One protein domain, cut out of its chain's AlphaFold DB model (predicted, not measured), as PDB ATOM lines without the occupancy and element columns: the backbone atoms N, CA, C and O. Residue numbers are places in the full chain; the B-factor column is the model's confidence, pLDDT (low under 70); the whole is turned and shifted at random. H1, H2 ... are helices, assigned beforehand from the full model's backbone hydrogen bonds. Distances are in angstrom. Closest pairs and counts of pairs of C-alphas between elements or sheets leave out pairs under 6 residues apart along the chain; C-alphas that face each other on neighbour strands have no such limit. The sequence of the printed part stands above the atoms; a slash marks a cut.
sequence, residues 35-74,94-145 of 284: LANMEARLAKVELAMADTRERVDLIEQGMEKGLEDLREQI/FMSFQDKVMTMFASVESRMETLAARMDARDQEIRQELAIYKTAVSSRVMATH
ATOM      1  N   LEU A  35     157.111 257.061 177.088       69.00
ATOM      2  CA  LEU A  35     157.081 255.601 176.936       69.00
ATOM      3  C   LEU A  35     155.676 255.101 176.585       69.00
ATOM      4  O   LEU A  35     155.527 254.386 175.602       69.00
ATOM      5  N   ALA A  36     154.647 255.571 177.291       80.56
ATOM      6  CA  ALA A  36     153.254 255.232 177.013       80.56
ATOM      7  C   ALA A  36     152.825 255.665 175.599       80.56
ATOM      8  O   ALA A  36     152.089 254.956 174.917       80.56
ATOM      9  N   ASN A  37     153.316 256.811 175.111       82.88
ATOM     10  CA  ASN A  37     153.071 257.246 173.737       82.88
ATOM     11  C   ASN A  37     153.740 256.325 172.704       82.88
ATOM     12  O   ASN A  37     153.134 256.018 171.677       82.88
ATOM     13  N   MET A  38     154.974 255.885 172.963       82.88
ATOM     14  CA  MET A  38     155.682 254.947 172.090       82.88
ATOM     15  C   MET A  38     155.014 253.570 172.084       82.88
ATOM     16  O   MET A  38     154.799 253.027 171.005       82.88
ATOM     17  N   GLU A  39     154.598 253.061 173.243       79.50
ATOM     18  CA  GLU A  39     153.828 251.817 173.365       79.50
ATOM     19  C   GLU A  39     152.495 251.902 172.612       79.50
ATOM     20  O   GLU A  39     152.172 251.020 171.822       79.50
ATOM     21  N   ALA A  40     151.753 253.005 172.755       86.44
ATOM     22  CA  ALA A  40     150.495 253.202 172.035       86.44
ATOM     23  C   ALA A  40     150.686 253.271 170.509       86.44
ATOM     24  O   ALA A  40     149.824 252.828 169.747       86.44
ATOM     25  N   ARG A  41     151.802 253.839 170.036       82.69
ATOM     26  CA  ARG A  41     152.144 253.856 168.605       82.69
ATOM     27  C   ARG A  41     152.570 252.478 168.112       82.69
ATOM     28  O   ARG A  41     152.175 252.106 167.013       82.69
ATOM     29  N   LEU A  42     153.323 251.731 168.916       84.69
ATOM     30  CA  LEU A  42     153.749 250.372 168.599       84.69
ATOM     31  C   LEU A  42     152.541 249.433 168.491       84.69
ATOM     32  O   LEU A  42     152.403 248.760 167.477       84.69
ATOM     33  N   ALA A  43     151.591 249.522 169.423       87.62
ATOM     34  CA  ALA A  43     150.338 248.768 169.368       87.62
ATOM     35  C   ALA A  43     149.510 249.073 168.103       87.62
ATOM     36  O   ALA A  43     148.917 248.178 167.506       87.62
ATOM     37  N   LYS A  44     149.485 250.335 167.643       86.19
ATOM     38  CA  LYS A  44     148.817 250.702 166.378       86.19
ATOM     39  C   LYS A  44     149.512 250.105 165.156       86.19
ATOM     40  O   LYS A  44     148.834 249.714 164.211       86.19
ATOM     41  N   VAL A  45     150.843 250.050 165.167       85.50
ATOM     42  CA  VAL A  45     151.626 249.435 164.089       85.50
ATOM     43  C   VAL A  45     151.417 247.923 164.076       85.50
ATOM     44  O   VAL A  45     151.177 247.364 163.014       85.50
ATOM     45  N   GLU A  46     151.421 247.267 165.236       87.19
ATOM     46  CA  GLU A  46     151.120 245.834 165.359       87.19
ATOM     47  C   GLU A  46     149.726 245.495 164.835       87.19
ATOM     48  O   GLU A  46     149.579 244.545 164.069       87.19
ATOM     49  N   LEU A  47     148.723 246.315 165.160       91.12
ATOM     50  CA  LEU A  47     147.367 246.139 164.644       91.12
ATOM     51  C   LEU A  47     147.308 246.298 163.116       91.12
ATOM     52  O   LEU A  47     146.699 245.476 162.439       91.12
ATOM     53  N   ALA A  48     147.969 247.318 162.560       85.94
ATOM     54  CA  ALA A  48     148.017 247.529 161.112       85.94
ATOM     55  C   ALA A  48     148.768 246.401 160.379       85.94
ATOM     56  O   ALA A  48     148.388 246.013 159.273       85.94
ATOM     57  N   MET A  49     149.816 245.845 160.994       83.56
ATOM     58  CA  MET A  49     150.527 244.679 160.463       83.56
ATOM     59  C   MET A  49     149.663 243.416 160.511       83.56
ATOM     60  O   MET A  49     149.698 242.636 159.563       83.56
ATOM     61  N   ALA A  50     148.873 243.226 161.573       88.19
ATOM     62  CA  ALA A  50     147.941 242.107 161.682       88.19
ATOM     63  C   ALA A  50     146.838 242.176 160.612       88.19
ATOM     64  O   ALA A  50     146.627 241.192 159.911       88.19
ATOM     65  N   ASP A  51     146.226 243.349 160.412       88.12
ATOM     66  CA  ASP A  51     145.230 243.579 159.349       88.12
ATOM     67  C   ASP A  51     145.823 243.338 157.951       88.12
ATOM     68  O   ASP A  51     145.227 242.685 157.094       88.12
ATOM     69  N   THR A  52     147.059 243.792 157.724       83.69
ATOM     70  CA  THR A  52     147.753 243.551 156.450       83.69
ATOM     71  C   THR A  52     148.010 242.064 156.227       83.69
ATOM     72  O   THR A  52     147.832 241.579 155.111       83.69
ATOM     73  N   ARG A  53     148.404 241.334 157.275       87.56
ATOM     74  CA  ARG A  53     148.637 239.889 157.207       87.56
ATOM     75  C   ARG A  53     147.352 239.138 156.870       87.56
ATOM     76  O   ARG A  53     147.361 238.346 155.941       87.56
ATOM     77  N   GLU A  54     146.245 239.476 157.524       89.81
ATOM     78  CA  GLU A  54     144.934 238.890 157.227       89.81
ATOM     79  C   GLU A  54     144.510 239.143 155.770       89.81
ATOM     80  O   GLU A  54     144.042 238.238 155.080       89.81
ATOM     81  N   ARG A  55     144.740 240.354 155.243       84.25
ATOM     82  CA  ARG A  55     144.446 240.659 153.831       84.25
ATOM     83  C   ARG A  55     145.324 239.878 152.854       84.25
ATOM     84  O   ARG A  55     144.846 239.552 151.770       84.25
ATOM     85  N   VAL A  56     146.580 239.603 153.204       82.25
ATOM     86  CA  VAL A  56     147.477 238.764 152.391       82.25
ATOM     87  C   VAL A  56     147.008 237.312 152.413       82.25
ATOM     88  O   VAL A  56     146.873 236.723 151.342       82.25
ATOM     89  N   ASP A  57     146.649 236.783 153.584       90.62
ATOM     90  CA  ASP A  57     146.139 235.417 153.730       90.62
ATOM     91  C   ASP A  57     144.853 235.209 152.898       90.62
ATOM     92  O   ASP A  57     144.691 234.192 152.225       90.62
ATOM     93  N   LEU A  58     143.956 236.206 152.857       88.94
ATOM     94  CA  LEU A  58     142.748 236.173 152.017       88.94
ATOM     95  C   LEU A  58     143.057 236.161 150.510       88.94
ATOM     96  O   LEU A  58     142.329 235.541 149.731       88.94
ATOM     97  N   ILE A  59     144.115 236.855 150.081       82.25
ATOM     98  CA  ILE A  59     144.554 236.851 148.678       82.25
ATOM     99  C   ILE A  59     145.162 235.493 148.321       82.25
ATOM    100  O   ILE A  59     144.851 234.958 147.257       82.25
ATOM    101  N   GLU A  60     145.984 234.935 149.210       83.56
ATOM    102  CA  GLU A  60     146.615 233.627 149.032       83.56
ATOM    103  C   GLU A  60     145.559 232.522 148.900       83.56
ATOM    104  O   GLU A  60     145.554 231.795 147.906       83.56
ATOM    105  N   GLN A  61     144.570 232.495 149.799       86.62
ATOM    106  CA  GLN A  61     143.440 231.561 149.721       86.62
ATOM    107  C   GLN A  61     142.610 231.741 148.443       86.62
ATOM    108  O   GLN A  61     142.172 230.765 147.832       86.62
ATOM    109  N   GLY A  62     142.389 232.987 148.009       87.50
ATOM    110  CA  GLY A  62     141.678 233.272 146.762       87.50
ATOM    111  C   GLY A  62     142.422 232.769 145.520       87.50
ATOM    112  O   GLY A  62     141.787 232.293 144.577       87.50
ATOM    113  N   MET A  63     143.757 232.848 145.520       79.44
ATOM    114  CA  MET A  63     144.601 232.293 144.458       79.44
ATOM    115  C   MET A  63     144.603 230.767 144.465       79.44
ATOM    116  O   MET A  63     144.441 230.165 143.406       79.44
ATOM    117  N   GLU A  64     144.759 230.149 145.635       84.12
ATOM    118  CA  GLU A  64     144.784 228.692 145.776       84.12
ATOM    119  C   GLU A  64     143.466 228.075 145.299       84.12
ATOM    120  O   GLU A  64     143.468 227.191 144.443       84.12
ATOM    121  N   LYS A  65     142.332 228.647 145.721       85.94
ATOM    122  CA  LYS A  65     141.011 228.224 145.252       85.94
ATOM    123  C   LYS A  65     140.839 228.388 143.739       85.94
ATOM    124  O   LYS A  65     140.349 227.480 143.080       85.94
ATOM    125  N   GLY A  66     141.264 229.520 143.173       85.62
ATOM    126  CA  GLY A  66     141.176 229.740 141.726       85.62
ATOM    127  C   GLY A  66     142.015 228.750 140.906       85.62
ATOM    128  O   GLY A  66     141.640 228.409 139.785       85.62
ATOM    129  N   LEU A  67     143.135 228.275 141.460       80.06
ATOM    130  CA  LEU A  67     143.964 227.236 140.846       80.06
ATOM    131  C   LEU A  67     143.343 225.841 140.974       80.06
ATOM    132  O   LEU A  67     143.455 225.053 140.035       80.06
ATOM    133  N   GLU A  68     142.690 225.541 142.097       85.50
ATOM    134  CA  GLU A  68     141.947 224.291 142.296       85.50
ATOM    135  C   GLU A  68     140.767 224.197 141.316       85.50
ATOM    136  O   GLU A  68     140.674 223.231 140.562       85.50
ATOM    137  N   ASP A  69     139.957 225.255 141.214       86.56
ATOM    138  CA  ASP A  69     138.822 225.329 140.284       86.56
ATOM    139  C   ASP A  69     139.282 225.141 138.821       86.56
ATOM    140  O   ASP A  69     138.622 224.482 138.012       86.56
ATOM    141  N   LEU A  70     140.445 225.700 138.461       78.38
ATOM    142  CA  LEU A  70     141.039 225.524 137.134       78.38
ATOM    143  C   LEU A  70     141.504 224.079 136.903       78.38
ATOM    144  O   LEU A  70     141.346 223.546 135.803       78.38
ATOM    145  N   ARG A  71     142.081 223.439 137.926       81.38
ATOM    146  CA  ARG A  71     142.514 222.040 137.865       81.38
ATOM    147  C   ARG A  71     141.322 221.112 137.656       81.38
ATOM    148  O   ARG A  71     141.404 220.239 136.794       81.38
ATOM    149  N   GLU A  72     140.235 221.328 138.391       83.44
ATOM    150  CA  GLU A  72     138.992 220.566 138.239       83.44
ATOM    151  C   GLU A  72     138.409 220.728 136.832       83.44
ATOM    152  O   GLU A  72     138.130 219.731 136.176       83.44
ATOM    153  N   GLN A  73     138.346 221.949 136.289       73.06
ATOM    154  CA  GLN A  73     137.855 222.163 134.917       73.06
ATOM    155  C   GLN A  73     138.710 221.465 133.849       73.06
ATOM    156  O   GLN A  73     138.183 220.955 132.859       73.06
ATOM    157  N   ILE A  74     140.035 221.438 134.025       74.00
ATOM    158  CA  ILE A  74     140.943 220.727 133.115       74.00
ATOM    159  C   ILE A  74     140.744 219.209 133.231       74.00
ATOM    160  O   ILE A  74     140.774 218.509 132.215       74.00
ATOM    161  N   PHE A  94     137.854 223.716 119.463       76.25
ATOM    162  CA  PHE A  94     139.261 223.982 119.771       76.25
ATOM    163  C   PHE A  94     139.583 225.483 119.699       76.25
ATOM    164  O   PHE A  94     140.194 226.025 120.618       76.25
ATOM    165  N   MET A  95     139.113 226.170 118.652       79.56
ATOM    166  CA  MET A  95     139.297 227.620 118.510       79.56
ATOM    167  C   MET A  95     138.591 228.406 119.626       79.56
ATOM    168  O   MET A  95     139.160 229.355 120.157       79.56
ATOM    169  N   SER A  96     137.392 227.984 120.041       81.06
ATOM    170  CA  SER A  96     136.659 228.579 121.172       81.06
ATOM    171  C   SER A  96     137.391 228.400 122.509       81.06
ATOM    172  O   SER A  96     137.462 229.331 123.313       81.06
ATOM    173  N   PHE A  97     137.975 227.223 122.754       77.56
ATOM    174  CA  PHE A  97     138.800 226.985 123.939       77.56
ATOM    175  C   PHE A  97     140.070 227.842 123.923       77.56
ATOM    176  O   PHE A  97     140.387 228.486 124.921       77.56
ATOM    177  N   GLN A  98     140.763 227.898 122.782       77.94
ATOM    178  CA  GLN A  98     141.957 228.720 122.614       77.94
ATOM    179  C   GLN A  98     141.658 230.207 122.878       77.94
ATOM    180  O   GLN A  98     142.414 230.855 123.599       77.94
ATOM    181  N   ASP A  99     140.539 230.730 122.374       83.56
ATOM    182  CA  ASP A  99     140.104 232.115 122.602       83.56
ATOM    183  C   ASP A  99     139.812 232.407 124.087       83.56
ATOM    184  O   ASP A  99     140.275 233.408 124.643       83.56
ATOM    185  N   LYS A 100     139.138 231.481 124.782       83.31
ATOM    186  CA  LYS A 100     138.906 231.579 126.235       83.31
ATOM    187  C   LYS A 100     140.208 231.575 127.029       83.31
ATOM    188  O   LYS A 100     140.355 232.370 127.955       83.31
ATOM    189  N   VAL A 101     141.155 230.708 126.670       76.88
ATOM    190  CA  VAL A 101     142.472 230.641 127.318       76.88
ATOM    191  C   VAL A 101     143.240 231.947 127.107       76.88
ATOM    192  O   VAL A 101     143.736 232.516 128.077       76.88
ATOM    193  N   MET A 102     143.273 232.477 125.882       81.50
ATOM    194  CA  MET A 102     143.932 233.757 125.586       81.50
ATOM    195  C   MET A 102     143.279 234.928 126.331       81.50
ATOM    196  O   MET A 102     143.979 235.780 126.878       81.50
ATOM    197  N   THR A 103     141.949 234.936 126.432       87.50
ATOM    198  CA  THR A 103     141.203 235.948 127.193       87.50
ATOM    199  C   THR A 103     141.508 235.870 128.693       87.50
ATOM    200  O   THR A 103     141.689 236.900 129.344       87.50
ATOM    201  N   MET A 104     141.623 234.660 129.256       82.62
ATOM    202  CA  MET A 104     142.033 234.482 130.651       82.62
ATOM    203  C   MET A 104     143.463 234.967 130.896       82.62
ATOM    204  O   MET A 104     143.689 235.664 131.884       82.62
ATOM    205  N   PHE A 105     144.408 234.660 130.001       81.56
ATOM    206  CA  PHE A 105     145.783 235.153 130.117       81.56
ATOM    207  C   PHE A 105     145.842 236.681 130.098       81.56
ATOM    208  O   PHE A 105     146.416 237.263 131.014       81.56
ATOM    209  N   ALA A 106     145.159 237.329 129.150       86.62
ATOM    210  CA  ALA A 106     145.085 238.791 129.090       86.62
ATOM    211  C   ALA A 106     144.458 239.398 130.363       86.62
ATOM    212  O   ALA A 106     144.911 240.424 130.872       86.62
ATOM    213  N   SER A 107     143.438 238.740 130.925       89.00
ATOM    214  CA  SER A 107     142.822 239.147 132.192       89.00
ATOM    215  C   SER A 107     143.785 239.018 133.381       89.00
ATOM    216  O   SER A 107     143.824 239.894 134.246       89.00
ATOM    217  N   VAL A 108     144.551 237.927 133.465       82.56
ATOM    218  CA  VAL A 108     145.539 237.718 134.537       82.56
ATOM    219  C   VAL A 108     146.678 238.729 134.424       82.56
ATOM    220  O   VAL A 108     147.045 239.337 135.429       82.56
ATOM    221  N   GLU A 109     147.178 238.960 133.214       81.62
ATOM    222  CA  GLU A 109     148.232 239.934 132.927       81.62
ATOM    223  C   GLU A 109     147.801 241.351 133.334       81.62
ATOM    224  O   GLU A 109     148.480 242.000 134.127       81.62
ATOM    225  N   SER A 110     146.591 241.773 132.951       90.56
ATOM    226  CA  SER A 110     146.029 243.070 133.355       90.56
ATOM    227  C   SER A 110     145.888 243.222 134.880       90.56
ATOM    228  O   SER A 110     146.167 244.284 135.454       90.56
ATOM    229  N   ARG A 111     145.479 242.155 135.581       86.31
ATOM    230  CA  ARG A 111     145.391 242.160 137.052       86.31
ATOM    231  C   ARG A 111     146.770 242.243 137.701       86.31
ATOM    232  O   ARG A 111     146.911 242.942 138.705       86.31
ATOM    233  N   MET A 112     147.764 241.563 137.137       85.56
ATOM    234  CA  MET A 112     149.147 241.596 137.605       85.56
ATOM    235  C   MET A 112     149.774 242.981 137.405       85.56
ATOM    236  O   MET A 112     150.382 243.503 138.337       85.56
ATOM    237  N   GLU A 113     149.546 243.630 136.261       89.88
ATOM    238  CA  GLU A 113     149.973 245.017 136.024       89.88
ATOM    239  C   GLU A 113     149.318 245.993 137.007       89.88
ATOM    240  O   GLU A 113     149.984 246.847 137.596       89.88
ATOM    241  N   THR A 114     148.015 245.830 137.260       91.75
ATOM    242  CA  THR A 114     147.296 246.653 138.245       91.75
ATOM    243  C   THR A 114     147.863 246.464 139.654       91.75
ATOM    244  O   THR A 114     147.946 247.421 140.430       91.75
ATOM    245  N   LEU A 115     148.251 245.236 140.007       86.50
ATOM    246  CA  LEU A 115     148.873 244.933 141.293       86.50
ATOM    247  C   LEU A 115     150.268 245.561 141.402       86.50
ATOM    248  O   LEU A 115     150.557 246.188 142.421       86.50
ATOM    249  N   ALA A 116     151.084 245.458 140.351       88.00
ATOM    250  CA  ALA A 116     152.412 246.063 140.299       88.00
ATOM    251  C   ALA A 116     152.340 247.588 140.489       88.00
ATOM    252  O   ALA A 116     153.000 248.130 141.373       88.00
ATOM    253  N   ALA A 117     151.434 248.266 139.776       93.31
ATOM    254  CA  ALA A 117     151.238 249.711 139.918       93.31
ATOM    255  C   ALA A 117     150.801 250.120 141.339       93.31
ATOM    256  O   ALA A 117     151.217 251.160 141.854       93.31
ATOM    257  N   ARG A 118     149.971 249.302 142.004       91.94
ATOM    258  CA  ARG A 118     149.574 249.543 143.403       91.94
ATOM    259  C   ARG A 118     150.732 249.345 144.377       91.94
ATOM    260  O   ARG A 118     150.828 250.103 145.342       91.94
ATOM    261  N   MET A 119     151.579 248.342 144.148       87.38
ATOM    262  CA  MET A 119     152.770 248.112 144.964       87.38
ATOM    263  C   MET A 119     153.750 249.278 144.839       87.38
ATOM    264  O   MET A 119     154.146 249.823 145.866       87.38
ATOM    265  N   ASP A 120     154.038 249.735 143.620       92.38
ATOM    266  CA  ASP A 120     154.932 250.876 143.384       92.38
ATOM    267  C   ASP A 120     154.425 252.160 144.058       92.38
ATOM    268  O   ASP A 120     155.194 252.880 144.700       92.38
ATOM    269  N   ALA A 121     153.114 252.425 143.992       92.94
ATOM    270  CA  ALA A 121     152.512 253.578 144.660       92.94
ATOM    271  C   ALA A 121     152.696 253.534 146.190       92.94
ATOM    272  O   ALA A 121     153.037 254.548 146.804       92.94
ATOM    273  N   ARG A 122     152.511 252.359 146.808       90.12
ATOM    274  CA  ARG A 122     152.718 252.163 148.253       90.12
ATOM    275  C   ARG A 122     154.185 252.282 148.643       90.12
ATOM    276  O   ARG A 122     154.494 252.902 149.658       90.12
ATOM    277  N   ASP A 123     155.083 251.744 147.828       89.12
ATOM    278  CA  ASP A 123     156.524 251.854 148.046       89.12
ATOM    279  C   ASP A 123     156.970 253.324 148.024       89.12
ATOM    280  O   ASP A 123     157.773 253.771 148.849       89.12
ATOM    281  N   GLN A 124     156.397 254.113 147.115       91.94
ATOM    282  CA  GLN A 124     156.678 255.538 147.003       91.94
ATOM    283  C   GLN A 124     156.106 256.350 148.175       91.94
ATOM    284  O   GLN A 124     156.787 257.252 148.665       91.94
ATOM    285  N   GLU A 125     154.918 256.004 148.675       92.94
ATOM    286  CA  GLU A 125     154.327 256.592 149.887       92.94
ATOM    287  C   GLU A 125     155.205 256.332 151.122       92.94
ATOM    288  O   GLU A 125     155.585 257.270 151.827       92.94
ATOM    289  N   ILE A 126     155.642 255.084 151.328       89.75
ATOM    290  CA  ILE A 126     156.531 254.708 152.439       89.75
ATOM    291  C   ILE A 126     157.857 255.472 152.361       89.75
ATOM    292  O   ILE A 126     158.357 255.972 153.373       89.75
ATOM    293  N   ARG A 127     158.434 255.613 151.161       92.94
ATOM    294  CA  ARG A 127     159.665 256.398 150.963       92.94
ATOM    295  C   ARG A 127     159.470 257.869 151.332       92.94
ATOM    296  O   ARG A 127     160.377 258.464 151.917       92.94
ATOM    297  N   GLN A 128     158.312 258.455 151.023       93.19
ATOM    298  CA  GLN A 128     157.989 259.834 151.394       93.19
ATOM    299  C   GLN A 128     157.807 259.988 152.910       93.19
ATOM    300  O   GLN A 128     158.403 260.891 153.501       93.19
ATOM    301  N   GLU A 129     157.071 259.088 153.565       86.62
ATOM    302  CA  GLU A 129     156.916 259.104 155.024       86.62
ATOM    303  C   GLU A 129     158.258 258.940 155.747       86.62
ATOM    304  O   GLU A 129     158.559 259.678 156.691       86.62
ATOM    305  N   LEU A 130     159.118 258.036 155.264       85.81
ATOM    306  CA  LEU A 130     160.474 257.864 155.783       85.81
ATOM    307  C   LEU A 130     161.323 259.128 155.610       85.81
ATOM    308  O   LEU A 130     162.092 259.472 156.510       85.81
ATOM    309  N   ALA A 131     161.183 259.848 154.494       90.00
ATOM    310  CA  ALA A 131     161.886 261.109 154.272       90.00
ATOM    311  C   ALA A 131     161.420 262.207 155.243       90.00
ATOM    312  O   ALA A 131     162.254 262.919 155.818       90.00
ATOM    313  N   ILE A 132     160.110 262.308 155.491       89.81
ATOM    314  CA  ILE A 132     159.538 263.234 156.478       89.81
ATOM    315  C   ILE A 132     160.041 262.876 157.877       89.81
ATOM    316  O   ILE A 132     160.547 263.745 158.588       89.81
ATOM    317  N   TYR A 133     159.984 261.597 158.255       77.50
ATOM    318  CA  TYR A 133     160.463 261.132 159.553       77.50
ATOM    319  C   TYR A 133     161.958 261.405 159.736       77.50
ATOM    320  O   TYR A 133     162.363 261.962 160.754       77.50
ATOM    321  N   LYS A 134     162.786 261.110 158.727       86.00
ATOM    322  CA  LYS A 134     164.226 261.398 158.749       86.00
ATOM    323  C   LYS A 134     164.505 262.893 158.907       86.00
ATOM    324  O   LYS A 134     165.406 263.264 159.659       86.00
ATOM    325  N   THR A 135     163.724 263.747 158.250       83.00
ATOM    326  CA  THR A 135     163.854 265.208 158.348       83.00
ATOM    327  C   THR A 135     163.407 265.721 159.719       83.00
ATOM    328  O   THR A 135     164.101 266.536 160.324       83.00
ATOM    329  N   ALA A 136     162.305 265.206 160.267       76.25
ATOM    330  CA  ALA A 136     161.812 265.541 161.604       76.25
ATOM    331  C   ALA A 136     162.770 265.071 162.713       76.25
ATOM    332  O   ALA A 136     163.031 265.797 163.668       76.25
ATOM    333  N   VAL A 137     163.347 263.876 162.571       75.81
ATOM    334  CA  VAL A 137     164.371 263.360 163.489       75.81
ATOM    335  C   VAL A 137     165.644 264.191 163.383       75.81
ATOM    336  O   VAL A 137     166.157 264.625 164.407       75.81
ATOM    337  N   SER A 138     166.125 264.478 162.171       72.56
ATOM    338  CA  SER A 138     167.343 265.277 161.981       72.56
ATOM    339  C   SER A 138     167.170 266.702 162.507       72.56
ATOM    340  O   SER A 138     168.029 267.192 163.228       72.56
ATOM    341  N   SER A 139     166.039 267.358 162.234       65.00
ATOM    342  CA  SER A 139     165.738 268.694 162.770       65.00
ATOM    343  C   SER A 139     165.555 268.695 164.287       65.00
ATOM    344  O   SER A 139     166.038 269.613 164.944       65.00
ATOM    345  N   ARG A 140     164.951 267.654 164.879       58.25
ATOM    346  CA  ARG A 140     164.895 267.491 166.339       58.25
ATOM    347  C   ARG A 140     166.286 267.309 166.942       58.25
ATOM    348  O   ARG A 140     166.569 267.938 167.952       58.25
ATOM    349  N   VAL A 141     167.144 266.503 166.316       54.00
ATOM    350  CA  VAL A 141     168.543 266.305 166.730       54.00
ATOM    351  C   VAL A 141     169.332 267.616 166.631       54.00
ATOM    352  O   VAL A 141     170.083 267.939 167.549       54.00
ATOM    353  N   MET A 142     169.099 268.416 165.587       53.91
ATOM    354  CA  MET A 142     169.712 269.739 165.412       53.91
ATOM    355  C   MET A 142     169.170 270.789 166.397       53.91
ATOM    356  O   MET A 142     169.934 271.610 166.892       53.91
ATOM    357  N   ALA A 143     167.881 270.751 166.747       53.94
ATOM    358  CA  ALA A 143     167.300 271.602 167.791       53.94
ATOM    359  C   ALA A 143     167.775 271.206 169.204       53.94
ATOM    360  O   ALA A 143     167.733 272.017 170.126       53.94
ATOM    361  N   THR A 144     168.257 269.971 169.367       43.75
ATOM    362  CA  THR A 144     168.957 269.482 170.562       43.75
ATOM    363  C   THR A 144     170.474 269.509 170.414       43.75
ATOM    364  O   THR A 144     171.155 268.783 171.139       43.75
ATOM    365  N   HIS A 145     171.032 270.321 169.509       47.59
ATOM    366  CA  HIS A 145     172.449 270.651 169.585       47.59
ATOM    367  C   HIS A 145     172.632 271.518 170.834       47.59
ATOM    368  O   HIS A 145     172.600 272.747 170.797       47.59
TER     369      HIS A 145
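AT A GLANCE: This is residues 35 to 74 and 94 to 145 of the 284 residues of the protein "Retrotrans_gag domain-containing protein" of Vitis vinifera (UniProt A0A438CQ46). Two long, straight helices, H2 and the shorter H1, run side by side in opposite ways with an open gap between them, and together they make a rod. The 92 printed residues, with two named helices in the order H1, H2 and no named strand, are all helix in class. The whole is extended, with a radius of gyration of the C-alphas of 22.1 A and spans of 76 by 24 by 10 A.

HOW THE PARTS SIT: Look first at H2, residues 94 to 143, then at H1, residues 35 to 74: the two are apart, with no C-alpha of the one within 8 A of the other. Each stands free. In both, every O i to N i+4 pair is within hydrogen-bond range.

IN THESE COORDINATES: Find C-alpha 94 at (139.261, 223.982, 119.771); from there H2 runs 73.2 A to C-alpha 143 at (167.300, 271.602, 167.791). H1 runs 58.3 A from C-alpha 35 at (157.081, 255.601, 176.936) to C-alpha 74 at (140.943, 220.727, 133.115).

THE WHOLE: The two C-alphas farthest apart, those of Phe 94 and His 145, are 75.9 A apart. Residues 75 to 93 are not printed, and across this cut C-alphas 74 and 94 are 13.8 A apart. Look for pLDDT under 70 at residue 35 and residues 139 to 145.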